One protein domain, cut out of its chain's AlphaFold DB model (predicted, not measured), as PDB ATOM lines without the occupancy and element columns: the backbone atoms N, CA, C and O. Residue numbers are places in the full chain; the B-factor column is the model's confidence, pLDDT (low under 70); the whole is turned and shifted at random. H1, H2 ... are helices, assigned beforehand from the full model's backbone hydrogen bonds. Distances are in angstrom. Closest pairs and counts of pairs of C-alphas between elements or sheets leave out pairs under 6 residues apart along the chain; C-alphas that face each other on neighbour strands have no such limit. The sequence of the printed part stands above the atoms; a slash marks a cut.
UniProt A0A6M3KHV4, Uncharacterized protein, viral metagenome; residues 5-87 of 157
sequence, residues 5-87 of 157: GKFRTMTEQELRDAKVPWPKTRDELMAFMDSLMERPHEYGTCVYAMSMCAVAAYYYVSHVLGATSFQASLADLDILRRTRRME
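This is residues 5 to 87 of the 157 residues of an uncharacterized protein of viral metagenome (UniProt A0A6M3KHV4). A long helix, H4, runs through the middle, with H3 side by side with it as a helical hairpin; two short helices, H1 and H2, pack on H3 and H4 near the end where H3 passes into H4. At the other end of H4, H5 folds back like the second arm of a V, with residues 80 to 85 sticking out, of which 80 to 84 belong to H5. The printed part has 83 residues with five named helices, H1 to H5 in chain order, and no named strand; its class is all helix. It is compact, with a radius of gyration of the C-alphas of 13.6 A and spans of 35 by 30 by 18 A.

H1, residues 5 to 8, begins at C-alpha 5 (222.245, 150.554, 202.434). H2 is residues 12 to 17. H3, residues 26 to 37, is 16.0 A long. H4, residues 43 to 65, is 34.1 A long and begins at C-alpha 43 (238.951, 154.063, 190.663). H5, residues 69 to 84, is 22.8 A long and ends at C-alpha 84 (232.189, 169.323, 179.039).

H1 touches H3 with residues 35 to 36 of H3 alone; the closest C-alphas are those of Arg 8 and Ser 35, 5.6 A. H2 touches residues 44 to 49 of H4 alone, closest at the C-alphas of Glu 12 and Thr 45, 5.1 A, at a shallow tilt of 34.5 degrees, only just short of steep, the same way. The hairpin H3 and H4 touch at a shallow tilt of 8 degrees, opposite ways; their closest C-alphas are those of Leu 36 and Ala 49, 5.3 A. H4 and H5 are close but not clearly touching, at a steep tilt of 39 degrees, opposite ways; their closest C-alphas are those of Ser 62 and Ala 72, 6.7 A. H3 and H5 are apart. Each O i to N i+4 pair is within hydrogen-bond range in H2, H3 and H5, and 17 of 19 in H4; H1 is too short for such a pair.

The two C-alphas farthest apart, those of Gly 5 and Glu 87, are 38.9 A apart. The printed part has no cut. No link is long. The mean pLDDT of the printed part is 95.2, and no printed residue is under 70.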
ATOM      1  N   GLY A   5     221.066 151.176 201.839       85.19
ATOM      2  CA  GLY A   5     222.245 150.554 202.434       85.19
ATOM      3  C   GLY A   5     223.011 149.685 201.436       85.19
ATOM      4  O   GLY A   5     224.240 149.647 201.488       85.19
ATOM      5  N   LYS A   6     222.313 149.081 200.460       90.25
ATOM      6  CA  LYS A   6     222.918 148.221 199.427       90.25
ATOM      7  C   LYS A   6     224.017 148.918 198.612       90.25
ATOM      8  O   LYS A   6     224.992 148.281 198.221       90.25
ATOM      9  N   PHE A   7     223.906 150.231 198.387       92.25
ATOM     10  CA  PHE A   7     224.865 150.985 197.568       92.25
ATOM     11  C   PHE A   7     226.249 151.098 198.217       92.25
ATOM     12  O   PHE A   7     227.238 151.324 197.515       92.25
ATOM     13  N   ARG A   8     226.341 150.874 199.537       92.06
ATOM     14  CA  ARG A   8     227.609 150.879 200.277       92.06
ATOM     15  C   ARG A   8     228.497 149.682 199.937       92.06
ATOM     16  O   ARG A   8     229.712 149.780 200.072       92.06
ATOM     17  N   THR A   9     227.906 148.569 199.502       92.19
ATOM     18  CA  THR A   9     228.610 147.290 199.309       92.19
ATOM     19  C   THR A   9     228.605 146.790 197.868       92.19
ATOM     20  O   THR A   9     229.305 145.828 197.574       92.19
ATOM     21  N   MET A  10     227.841 147.422 196.971       94.81
ATOM     22  CA  MET A  10     227.796 147.054 195.552       94.81
ATOM     23  C   MET A  10     229.176 147.127 194.893       94.81
ATOM     24  O   MET A  10     229.926 148.084 195.093       94.81
ATOM     25  N   THR A  11     229.482 146.151 194.055       94.69
ATOM     26  CA  THR A  11     230.618 146.163 193.132       94.69
ATOM     27  C   THR A  11     230.468 147.260 192.074       94.69
ATOM     28  O   THR A  11     229.399 147.843 191.892       94.69
ATOM     29  N   GLU A  12     231.543 147.535 191.336       95.06
ATOM     30  CA  GLU A  12     231.516 148.481 190.217       95.06
ATOM     31  C   GLU A  12     230.448 148.123 189.167       95.06
ATOM     32  O   GLU A  12     229.687 148.991 188.740       95.06
ATOM     33  N   GLN A  13     230.353 146.845 188.783       95.12
ATOM     34  CA  GLN A  13     229.377 146.389 187.791       95.12
ATOM     35  C   GLN A  13     227.941 146.521 188.312       95.12
ATOM     36  O   GLN A  13     227.053 146.944 187.577       95.12
ATOM     37  N   GLU A  14     227.707 146.227 189.590       96.00
ATOM     38  CA  GLU A  14     226.384 146.413 190.189       96.00
ATOM     39  C   GLU A  14     225.990 147.891 190.255       96.00
ATOM     40  O   GLU A  14     224.842 148.215 189.964       96.00
ATOM     41  N   LEU A  15     226.923 148.798 190.575       96.00
ATOM     42  CA  LEU A  15     226.659 150.241 190.535       96.00
ATOM     43  C   LEU A  15     226.335 150.730 189.120       96.00
ATOM     44  O   LEU A  15     225.453 151.571 188.956       96.00
ATOM     45  N   ARG A  16     227.029 150.204 188.106       95.38
ATOM     46  CA  ARG A  16     226.788 150.537 186.698       95.38
ATOM     47  C   ARG A  16     225.360 150.218 186.259       95.38
ATOM     48  O   ARG A  16     224.759 151.018 185.545       95.38
ATOM     49  N   ASP A  17     224.849 149.061 186.668       96.00
ATOM     50  CA  ASP A  17     223.542 148.554 186.237       96.00
ATOM     51  C   ASP A  17     222.400 148.967 187.184       96.00
ATOM     52  O   ASP A  17     221.215 148.813 186.862       96.00
ATOM     53  N   ALA A  18     222.734 149.495 188.364       95.31
ATOM     54  CA  ALA A  18     221.755 149.908 189.352       95.31
ATOM     55  C   ALA A  18     220.930 151.113 188.882       95.31
ATOM     56  O   ALA A  18     221.423 152.091 188.321       95.31
ATOM     57  N   LYS A  19     219.637 151.082 189.209       95.19
ATOM     58  CA  LYS A  19     218.758 152.238 189.032       95.19
ATOM     59  C   LYS A  19     219.015 153.262 190.132       95.19
ATOM     60  O   LYS A  19     219.094 152.917 191.309       95.19
ATOM     61  N   VAL A  20     219.079 154.530 189.740       95.81
ATOM     62  CA  VAL A  20     219.150 155.647 190.685       95.81
ATOM     63  C   VAL A  20     217.756 155.882 191.281       95.81
ATOM     64  O   VAL A  20     216.794 156.009 190.514       95.81
ATOM     65  N   PRO A  21     217.610 155.940 192.617       94.19
ATOM     66  CA  PRO A  21     216.330 156.227 193.252       94.19
ATOM     67  C   PRO A  21     215.859 157.657 192.950       94.19
ATOM     68  O   PRO A  21     216.647 158.531 192.597       94.19
ATOM     69  N   TRP A  22     214.560 157.910 193.132       94.31
ATOM     70  CA  TRP A  22     213.959 159.237 192.968       94.31
ATOM     71  C   TRP A  22     213.599 159.851 194.332       94.31
ATOM     72  O   TRP A  22     212.444 159.734 194.755       94.31
ATOM     73  N   PRO A  23     214.552 160.505 195.025       94.94
ATOM     74  CA  PRO A  23     214.292 161.131 196.320       94.94
ATOM     75  C   PRO A  23     213.272 162.269 196.196       94.94
ATOM     76  O   PRO A  23     213.313 163.063 195.250       94.94
ATOM     77  N   LYS A  24     212.339 162.337 197.148       93.56
ATOM     78  CA  LYS A  24     211.264 163.339 197.217       93.56
ATOM     79  C   LYS A  24     211.522 164.398 198.277       93.56
ATOM     80  O   LYS A  24     210.997 165.503 198.166       93.56
ATOM     81  N   THR A  25     212.357 164.094 199.264       96.25
ATOM     82  CA  THR A  25     212.776 165.046 200.297       96.25
ATOM     83  C   THR A  25     214.282 165.293 200.248       96.25
ATOM     84  O   THR A  25     215.048 164.502 199.692       96.25
ATOM     85  N   ARG A  26     214.717 166.406 200.851       97.00
ATOM     86  CA  ARG A  26     216.143 166.701 201.020       97.00
ATOM     87  C   ARG A  26     216.843 165.597 201.815       97.00
ATOM     88  O   ARG A  26     217.936 165.204 201.433       97.00
ATOM     89  N   ASP A  27     216.211 165.087 202.868       97.38
ATOM     90  CA  ASP A  27     216.802 164.059 203.730       97.38
ATOM     91  C   ASP A  27     216.998 162.739 202.976       97.38
ATOM     92  O   ASP A  27     218.042 162.109 203.106       97.38
ATOM     93  N   GLU A  28     216.043 162.353 202.122       95.88
ATOM     94  CA  GLU A  28     216.185 161.179 201.252       95.88
ATOM     95  C   GLU A  28     217.326 161.344 200.243       95.88
ATOM     96  O   GLU A  28     218.089 160.404 200.012       95.88
ATOM     97  N   LEU A  29     217.460 162.538 199.652       97.62
ATOM     98  CA  LEU A  29     218.562 162.847 198.741       97.62
ATOM     99  C   LEU A  29     219.909 162.740 199.463       97.62
ATOM    100  O   LEU A  29     220.802 162.056 198.969       97.62
ATOM    101  N   MET A  30     220.043 163.389 200.622       97.88
ATOM    102  CA  MET A  30     221.289 163.384 201.391       97.88
ATOM    103  C   MET A  30     221.648 161.973 201.853       97.88
ATOM    104  O   MET A  30     222.755 161.527 201.587       97.88
ATOM    105  N   ALA A  31     220.697 161.220 202.413       96.38
ATOM    106  CA  ALA A  31     220.941 159.849 202.857       96.38
ATOM    107  C   ALA A  31     221.419 158.935 201.712       96.38
ATOM    108  O   ALA A  31     222.315 158.106 201.902       96.38
ATOM    109  N   PHE A  32     220.854 159.089 200.509       97.25
ATOM    110  CA  PHE A  32     221.323 158.364 199.331       97.25
ATOM    111  C   PHE A  32     222.732 158.802 198.909       97.25
ATOM    112  O   PHE A  32     223.590 157.947 198.685       97.25
ATOM    113  N   MET A  33     222.997 160.108 198.835       97.62
ATOM    114  CA  MET A  33     224.321 160.623 198.481       97.62
ATOM    115  C   MET A  33     225.385 160.166 199.485       97.62
ATOM    116  O   MET A  33     226.443 159.698 199.072       97.62
ATOM    117  N   ASP A  34     225.093 160.207 200.784       96.62
ATOM    118  CA  ASP A  34     225.999 159.755 201.842       96.62
ATOM    119  C   ASP A  34     226.294 158.254 201.710       96.62
ATOM    120  O   ASP A  34     227.443 157.833 201.823       96.62
ATOM    121  N   SER A  35     225.298 157.432 201.350       95.75
ATOM    122  CA  SER A  35     225.515 155.998 201.082       95.75
ATOM    123  C   SER A  35     226.527 155.725 199.957       95.75
ATOM    124  O   SER A  35     227.235 154.716 200.001       95.75
ATOM    125  N   LEU A  36     226.622 156.628 198.976       96.44
ATOM    126  CA  LEU A  36     227.568 156.552 197.863       96.44
ATOM    127  C   LEU A  36     228.895 157.259 198.155       96.44
ATOM    128  O   LEU A  36     229.912 156.861 197.602       96.44
ATOM    129  N   MET A  37     228.917 158.303 198.980       95.62
ATOM    130  CA  MET A  37     230.142 159.047 199.289       95.62
ATOM    131  C   MET A  37     230.966 158.378 200.392       95.62
ATOM    132  O   MET A  37     232.189 158.363 200.296       95.62
ATOM    133  N   GLU A  38     230.318 157.791 201.400       94.25
ATOM    134  CA  GLU A  38     230.975 157.213 202.585       94.25
ATOM    135  C   GLU A  38     231.476 155.775 202.392       94.25
ATOM    136  O   GLU A  38     232.165 155.231 203.258       94.25
ATOM    137  N   ARG A  39     231.122 155.119 201.283       92.44
ATOM    138  CA  ARG A  39     231.626 153.774 200.984       92.44
ATOM    139  C   ARG A  39     233.132 153.789 200.683       92.44
ATOM    140  O   ARG A  39     233.660 154.802 200.224       92.44
ATOM    141  N   PRO A  40     233.829 152.652 200.843       91.88
ATOM    142  CA  PRO A  40     235.145 152.478 200.245       91.88
ATOM    143  C   PRO A  40     235.067 152.647 198.723       91.88
ATOM    144  O   PRO A  40     234.170 152.095 198.070       91.88
ATOM    145  N   HIS A  41     236.012 153.410 198.174       94.00
ATOM    146  CA  HIS A  41     236.082 153.715 196.749       94.00
ATOM    147  C   HIS A  41     237.327 153.133 196.099       94.00
ATOM    148  O   HIS A  41     238.447 153.298 196.578       94.00
ATOM    149  N   GLU A  42     237.101 152.535 194.942       91.88
ATOM    150  CA  GLU A  42     238.086 152.214 193.923       91.88
ATOM    151  C   GLU A  42     237.936 153.174 192.733       91.88
ATOM    152  O   GLU A  42     236.945 153.901 192.610       91.88
ATOM    153  N   TYR A  43     238.916 153.162 191.822       87.31
ATOM    154  CA  TYR A  43     238.951 154.063 190.663       87.31
ATOM    155  C   TYR A  43     237.636 154.057 189.861       87.31
ATOM    156  O   TYR A  43     237.113 155.122 189.529       87.31
ATOM    157  N   GLY A  44     237.078 152.873 189.592       90.50
ATOM    158  CA  GLY A  44     235.839 152.731 188.827       90.50
ATOM    159  C   GLY A  44     234.568 153.017 189.630       90.50
ATOM    160  O   GLY A  44     233.618 153.582 189.098       90.50
ATOM    161  N   THR A  45     234.533 152.748 190.938       94.75
ATOM    162  CA  THR A  45     233.332 153.038 191.746       94.75
ATOM    163  C   THR A  45     233.087 154.540 191.923       94.75
ATOM    164  O   THR A  45     231.932 154.960 192.003       94.75
ATOM    165  N   CYS A  46     234.146 155.364 191.898       95.94
ATOM    166  CA  CYS A  46     234.034 156.823 191.980       95.94
ATOM    167  C   CYS A  46     233.141 157.402 190.876       95.94
ATOM    168  O   CYS A  46     232.311 158.271 191.146       95.94
ATOM    169  N   VAL A  47     233.285 156.929 189.630       95.94
ATOM    170  CA  VAL A  47     232.536 157.505 188.502       95.94
ATOM    171  C   VAL A  47     231.039 157.219 188.603       95.94
ATOM    172  O   VAL A  47     230.236 158.079 188.239       95.94
ATOM    173  N   TYR A  48     230.661 156.062 189.152       96.94
ATOM    174  CA  TYR A  48     229.261 155.715 189.384       96.94
ATOM    175  C   TYR A  48     228.692 156.444 190.598       96.94
ATOM    176  O   TYR A  48     227.597 156.985 190.510       96.94
ATOM    177  N   ALA A  49     229.447 156.580 191.691       96.81
ATOM    178  CA  ALA A  49     229.015 157.409 192.816       96.81
ATOM    179  C   ALA A  49     228.734 158.860 192.372       96.81
ATOM    180  O   ALA A  49     227.677 159.411 192.676       96.81
ATOM    181  N   MET A  50     229.630 159.456 191.576       96.62
ATOM    182  CA  MET A  50     229.440 160.801 191.024       96.62
ATOM    183  C   MET A  50     228.202 160.900 190.125       96.62
ATOM    184  O   MET A  50     227.399 161.821 190.288       96.62
ATOM    185  N   SER A  51     228.040 159.979 189.167       97.00
ATOM    186  CA  SER A  51     226.929 160.033 188.211       97.00
ATOM    187  C   SER A  51     225.580 159.782 188.886       97.00
ATOM    188  O   SER A  51     224.626 160.519 188.641       97.00
ATOM    189  N   MET A  52     225.506 158.812 189.796       97.50
ATOM    190  CA  MET A  52     224.286 158.484 190.530       97.50
ATOM    191  C   MET A  52     223.863 159.623 191.464       97.50
ATOM    192  O   MET A  52     222.684 159.974 191.489       97.50
ATOM    193  N   CYS A  53     224.805 160.263 192.171       97.56
ATOM    194  CA  CYS A  53     224.522 161.459 192.970       97.56
ATOM    195  C   CYS A  53     223.990 162.613 192.106       97.56
ATOM    196  O   CYS A  53     223.007 163.255 192.476       97.56
ATOM    197  N   ALA A  54     224.597 162.861 190.940       97.56
ATOM    198  CA  ALA A  54     224.142 163.905 190.022       97.56
ATOM    199  C   ALA A  54     222.709 163.645 189.525       97.56
ATOM    200  O   ALA A  54     221.880 164.556 189.542       97.56
ATOM    201  N   VAL A  55     222.394 162.400 189.152       97.31
ATOM    202  CA  VAL A  55     221.049 161.996 188.712       97.31
ATOM    203  C   VAL A  55     220.031 162.112 189.850       97.31
ATOM    204  O   VAL A  55     218.943 162.640 189.636       97.31
ATOM    205  N   ALA A  56     220.374 161.692 191.071       97.50
ATOM    206  CA  ALA A  56     219.479 161.809 192.222       97.50
ATOM    207  C   ALA A  56     219.176 163.275 192.572       97.50
ATOM    208  O   ALA A  56     218.018 163.628 192.809       97.50
ATOM    209  N   ALA A  57     220.191 164.146 192.547       98.00
ATOM    210  CA  ALA A  57     220.010 165.580 192.756       98.00
ATOM    211  C   ALA A  57     219.146 166.202 191.650       98.00
ATOM    212  O   ALA A  57     218.223 166.964 191.940       98.00
ATOM    213  N   TYR A  58     219.390 165.834 190.391       97.38
ATOM    214  CA  TYR A  58     218.575 166.251 189.252       97.38
ATOM    215  C   TYR A  58     217.105 165.825 189.407       97.38
ATOM    216  O   TYR A  58     216.204 166.649 189.249       97.38
ATOM    217  N   TYR A  59     216.844 164.576 189.801       96.25
ATOM    218  CA  TYR A  59     215.498 164.064 190.062       96.25
ATOM    219  C   TYR A  59     214.788 164.782 191.209       96.25
ATOM    220  O   TYR A  59     213.599 165.099 191.092       96.25
ATOM    221  N   TYR A  60     215.499 165.054 192.304       97.50
ATOM    222  CA  TYR A  60     214.968 165.816 193.428       97.50
ATOM    223  C   TYR A  60     214.610 167.248 193.016       97.50
ATOM    224  O   TYR A  60     213.481 167.687 193.224       97.50
ATOM    225  N   VAL A  61     215.538 167.970 192.382       97.56
ATOM    226  CA  VAL A  61     215.322 169.366 191.972       97.56
ATOM    227  C   VAL A  61     214.208 169.465 190.931       97.56
ATOM    228  O   VAL A  61     213.348 170.333 191.047       97.56
ATOM    229  N   SER A  62     214.164 168.547 189.962       96.38
ATOM    230  CA  SER A  62     213.074 168.455 188.982       96.38
ATOM    231  C   SER A  62     211.710 168.277 189.661       96.38
ATOM    232  O   SER A  62     210.752 168.973 189.319       96.38
ATOM    233  N   HIS A  63     211.633 167.418 190.685       94.62
ATOM    234  CA  HIS A  63     210.419 167.228 191.479       94.62
ATOM    235  C   HIS A  63     210.020 168.492 192.253       94.62
ATOM    236  O   HIS A  63     208.860 168.891 192.189       94.62
ATOM    237  N   VAL A  64     210.970 169.139 192.936       96.81
ATOM    238  CA  VAL A  64     210.732 170.368 193.714       96.81
ATOM    239  C   VAL A  64     210.253 171.519 192.827       96.81
ATOM    240  O   VAL A  64     209.369 172.272 193.227       96.81
ATOM    241  N   LEU A  65     210.817 171.657 191.626       97.06
ATOM    242  CA  LEU A  65     210.441 172.706 190.677       97.06
ATOM    243  C   LEU A  65     209.172 172.378 189.876       97.06
ATOM    244  O   LEU A  65     208.674 173.246 189.164       97.06
ATOM    245  N   GLY A  66     208.664 171.143 189.950       95.88
ATOM    246  CA  GLY A  66     207.550 170.691 189.114       95.88
ATOM    247  C   GLY A  66     207.885 170.708 187.619       95.88
ATOM    248  O   GLY A  66     207.029 171.039 186.800       95.88
ATOM    249  N   ALA A  67     209.134 170.400 187.255       96.56
ATOM    250  CA  ALA A  67     209.589 170.474 185.873       96.56
ATOM    251  C   ALA A  67     208.898 169.423 184.988       96.56
ATOM    252  O   ALA A  67     208.777 168.248 185.341       96.56
ATOM    253  N   THR A  68     208.479 169.845 183.798       95.94
ATOM    254  CA  THR A  68     207.974 168.939 182.757       95.94
ATOM    255  C   THR A  68     209.099 168.077 182.187       95.94
ATOM    256  O   THR A  68     210.267 168.468 182.213       95.94
ATOM    257  N   SER A  69     208.758 166.941 181.570       91.00
ATOM    258  CA  SER A  69     209.743 166.081 180.896       91.00
ATOM    259  C   SER A  69     210.560 166.828 179.835       91.00
ATOM    260  O   SER A  69     211.746 166.555 179.670       91.00
ATOM    261  N   PHE A  70     209.954 167.806 179.154       94.69
ATOM    262  CA  PHE A  70     210.661 168.646 178.190       94.69
ATOM    263  C   PHE A  70     211.701 169.547 178.872       94.69
ATOM    264  O   PHE A  70     212.870 169.525 178.494       94.69
ATOM    265  N   GLN A  71     211.327 170.278 179.927       96.69
ATOM    266  CA  GLN A  71     212.274 171.111 180.686       96.69
ATOM    267  C   GLN A  71     213.394 170.279 181.317       96.69
ATOM    268  O   GLN A  71     214.552 170.689 181.300       96.69
ATOM    269  N   ALA A  72     213.049 169.101 181.832       94.75
ATOM    270  CA  ALA A  72     213.998 168.139 182.366       94.75
ATOM    271  C   ALA A  72     215.022 167.742 181.279       94.75
ATOM    272  O   ALA A  72     216.227 167.883 181.485       94.75
ATOM    273  N   SER A  73     214.562 167.390 180.071       93.00
ATOM    274  CA  SER A  73     215.461 167.057 178.951       93.00
ATOM    275  C   SER A  73     216.422 168.195 178.569       93.00
ATOM    276  O   SER A  73     217.586 167.939 178.268       93.00
ATOM    277  N   LEU A  74     215.982 169.458 178.646       95.44
ATOM    278  CA  LEU A  74     216.854 170.614 178.407       95.44
ATOM    279  C   LEU A  74     217.895 170.790 179.519       95.44
ATOM    280  O   LEU A  74     219.044 171.127 179.236       95.44
ATOM    281  N   ALA A  75     217.509 170.557 180.774       96.44
ATOM    282  CA  ALA A  75     218.417 170.647 181.910       96.44
ATOM    283  C   ALA A  75     219.513 169.568 181.860       96.44
ATOM    284  O   ALA A  75     220.669 169.882 182.136       96.44
ATOM    285  N   ASP A  76     219.191 168.339 181.449       94.75
ATOM    286  CA  ASP A  76     220.186 167.275 181.237       94.75
ATOM    287  C   ASP A  76     221.220 167.663 180.159       94.75
ATOM    288  O   ASP A  76     222.436 167.624 180.379       94.75
ATOM    289  N   LEU A  77     220.754 168.185 179.017       95.69
ATOM    290  CA  LEU A  77     221.653 168.712 177.986       95.69
ATOM    291  C   LEU A  77     222.513 169.878 178.511       95.69
ATOM    292  O   LEU A  77     223.710 169.934 178.225       95.69
ATOM    293  N   ASP A  78     221.962 170.782 179.324       96.31
ATOM    294  CA  ASP A  78     222.734 171.881 179.914       96.31
ATOM    295  C   ASP A  78     223.793 171.387 180.924       96.31
ATOM    296  O   ASP A  78     224.881 171.966 181.004       96.31
ATOM    297  N   ILE A  79     223.548 170.281 181.639       96.31
ATOM    298  CA  ILE A  79     224.559 169.629 182.490       96.31
ATOM    299  C   ILE A  79     225.748 169.173 181.639       96.31
ATOM    300  O   ILE A  79     226.901 169.481 181.966       96.31
ATOM    301  N   LEU A  80     225.500 168.485 180.521       95.62
ATOM    302  CA  LEU A  80     226.566 168.062 179.605       95.62
ATOM    303  C   LEU A  80     227.310 169.263 179.017       95.62
ATOM    304  O   LEU A  80     228.544 169.281 179.009       95.62
ATOM    305  N   ARG A  81     226.571 170.296 178.600       96.50
ATOM    306  CA  ARG A  81     227.128 171.548 178.082       96.50
ATOM    307  C   ARG A  81     228.117 172.173 179.071       96.50
ATOM    308  O   ARG A  81     229.253 172.472 178.700       96.50
ATOM    309  N   ARG A  82     227.729 172.308 180.346       96.38
ATOM    310  CA  ARG A  82     228.555 172.915 181.407       96.38
ATOM    311  C   ARG A  82     229.747 172.055 181.806       96.38
ATOM    312  O   ARG A  82     230.859 172.567 181.921       96.38
ATOM    313  N   THR A  83     229.531 170.761 182.014       95.56
ATOM    314  CA  THR A  83     230.578 169.849 182.504       95.56
ATOM    315  C   THR A  83     231.646 169.569 181.449       95.56
ATOM    316  O   THR A  83     232.815 169.390 181.789       95.56
ATOM    317  N   ARG A  84     231.275 169.577 180.164       95.19
ATOM    318  CA  ARG A  84     232.189 169.323 179.039       95.19
ATOM    319  C   ARG A  84     232.650 170.586 178.317       95.19
ATOM    320  O   ARG A  84     233.513 170.483 177.451       95.19
ATOM    321  N   ARG A  85     232.111 171.759 178.674       94.00
ATOM    322  CA  ARG A  85     232.379 173.049 178.008       94.00
ATOM    323  C   ARG A  85     232.095 172.981 176.502       94.00
ATOM    324  O   ARG A  85     232.913 173.396 175.684       94.00
ATOM    325  N   MET A  86     230.956 172.387 176.157       92.44
ATOM    326  CA  MET A  86     230.469 172.285 174.779       92.44
ATOM    327  C   MET A  86     229.528 173.454 174.473       92.44
ATOM    328  O   MET A  86     228.932 174.007 175.389       92.44
ATOM    329  N   GLU A  87     229.383 173.816 173.200       88.38
ATOM    330  CA  GLU A  87     228.441 174.859 172.751       88.38
ATOM    331  C   GLU A  87     227.356 174.237 171.868       88.38
ATOM    332  O   GLU A  87     226.192 174.197 172.251       88.38
TER     333      GLU A  87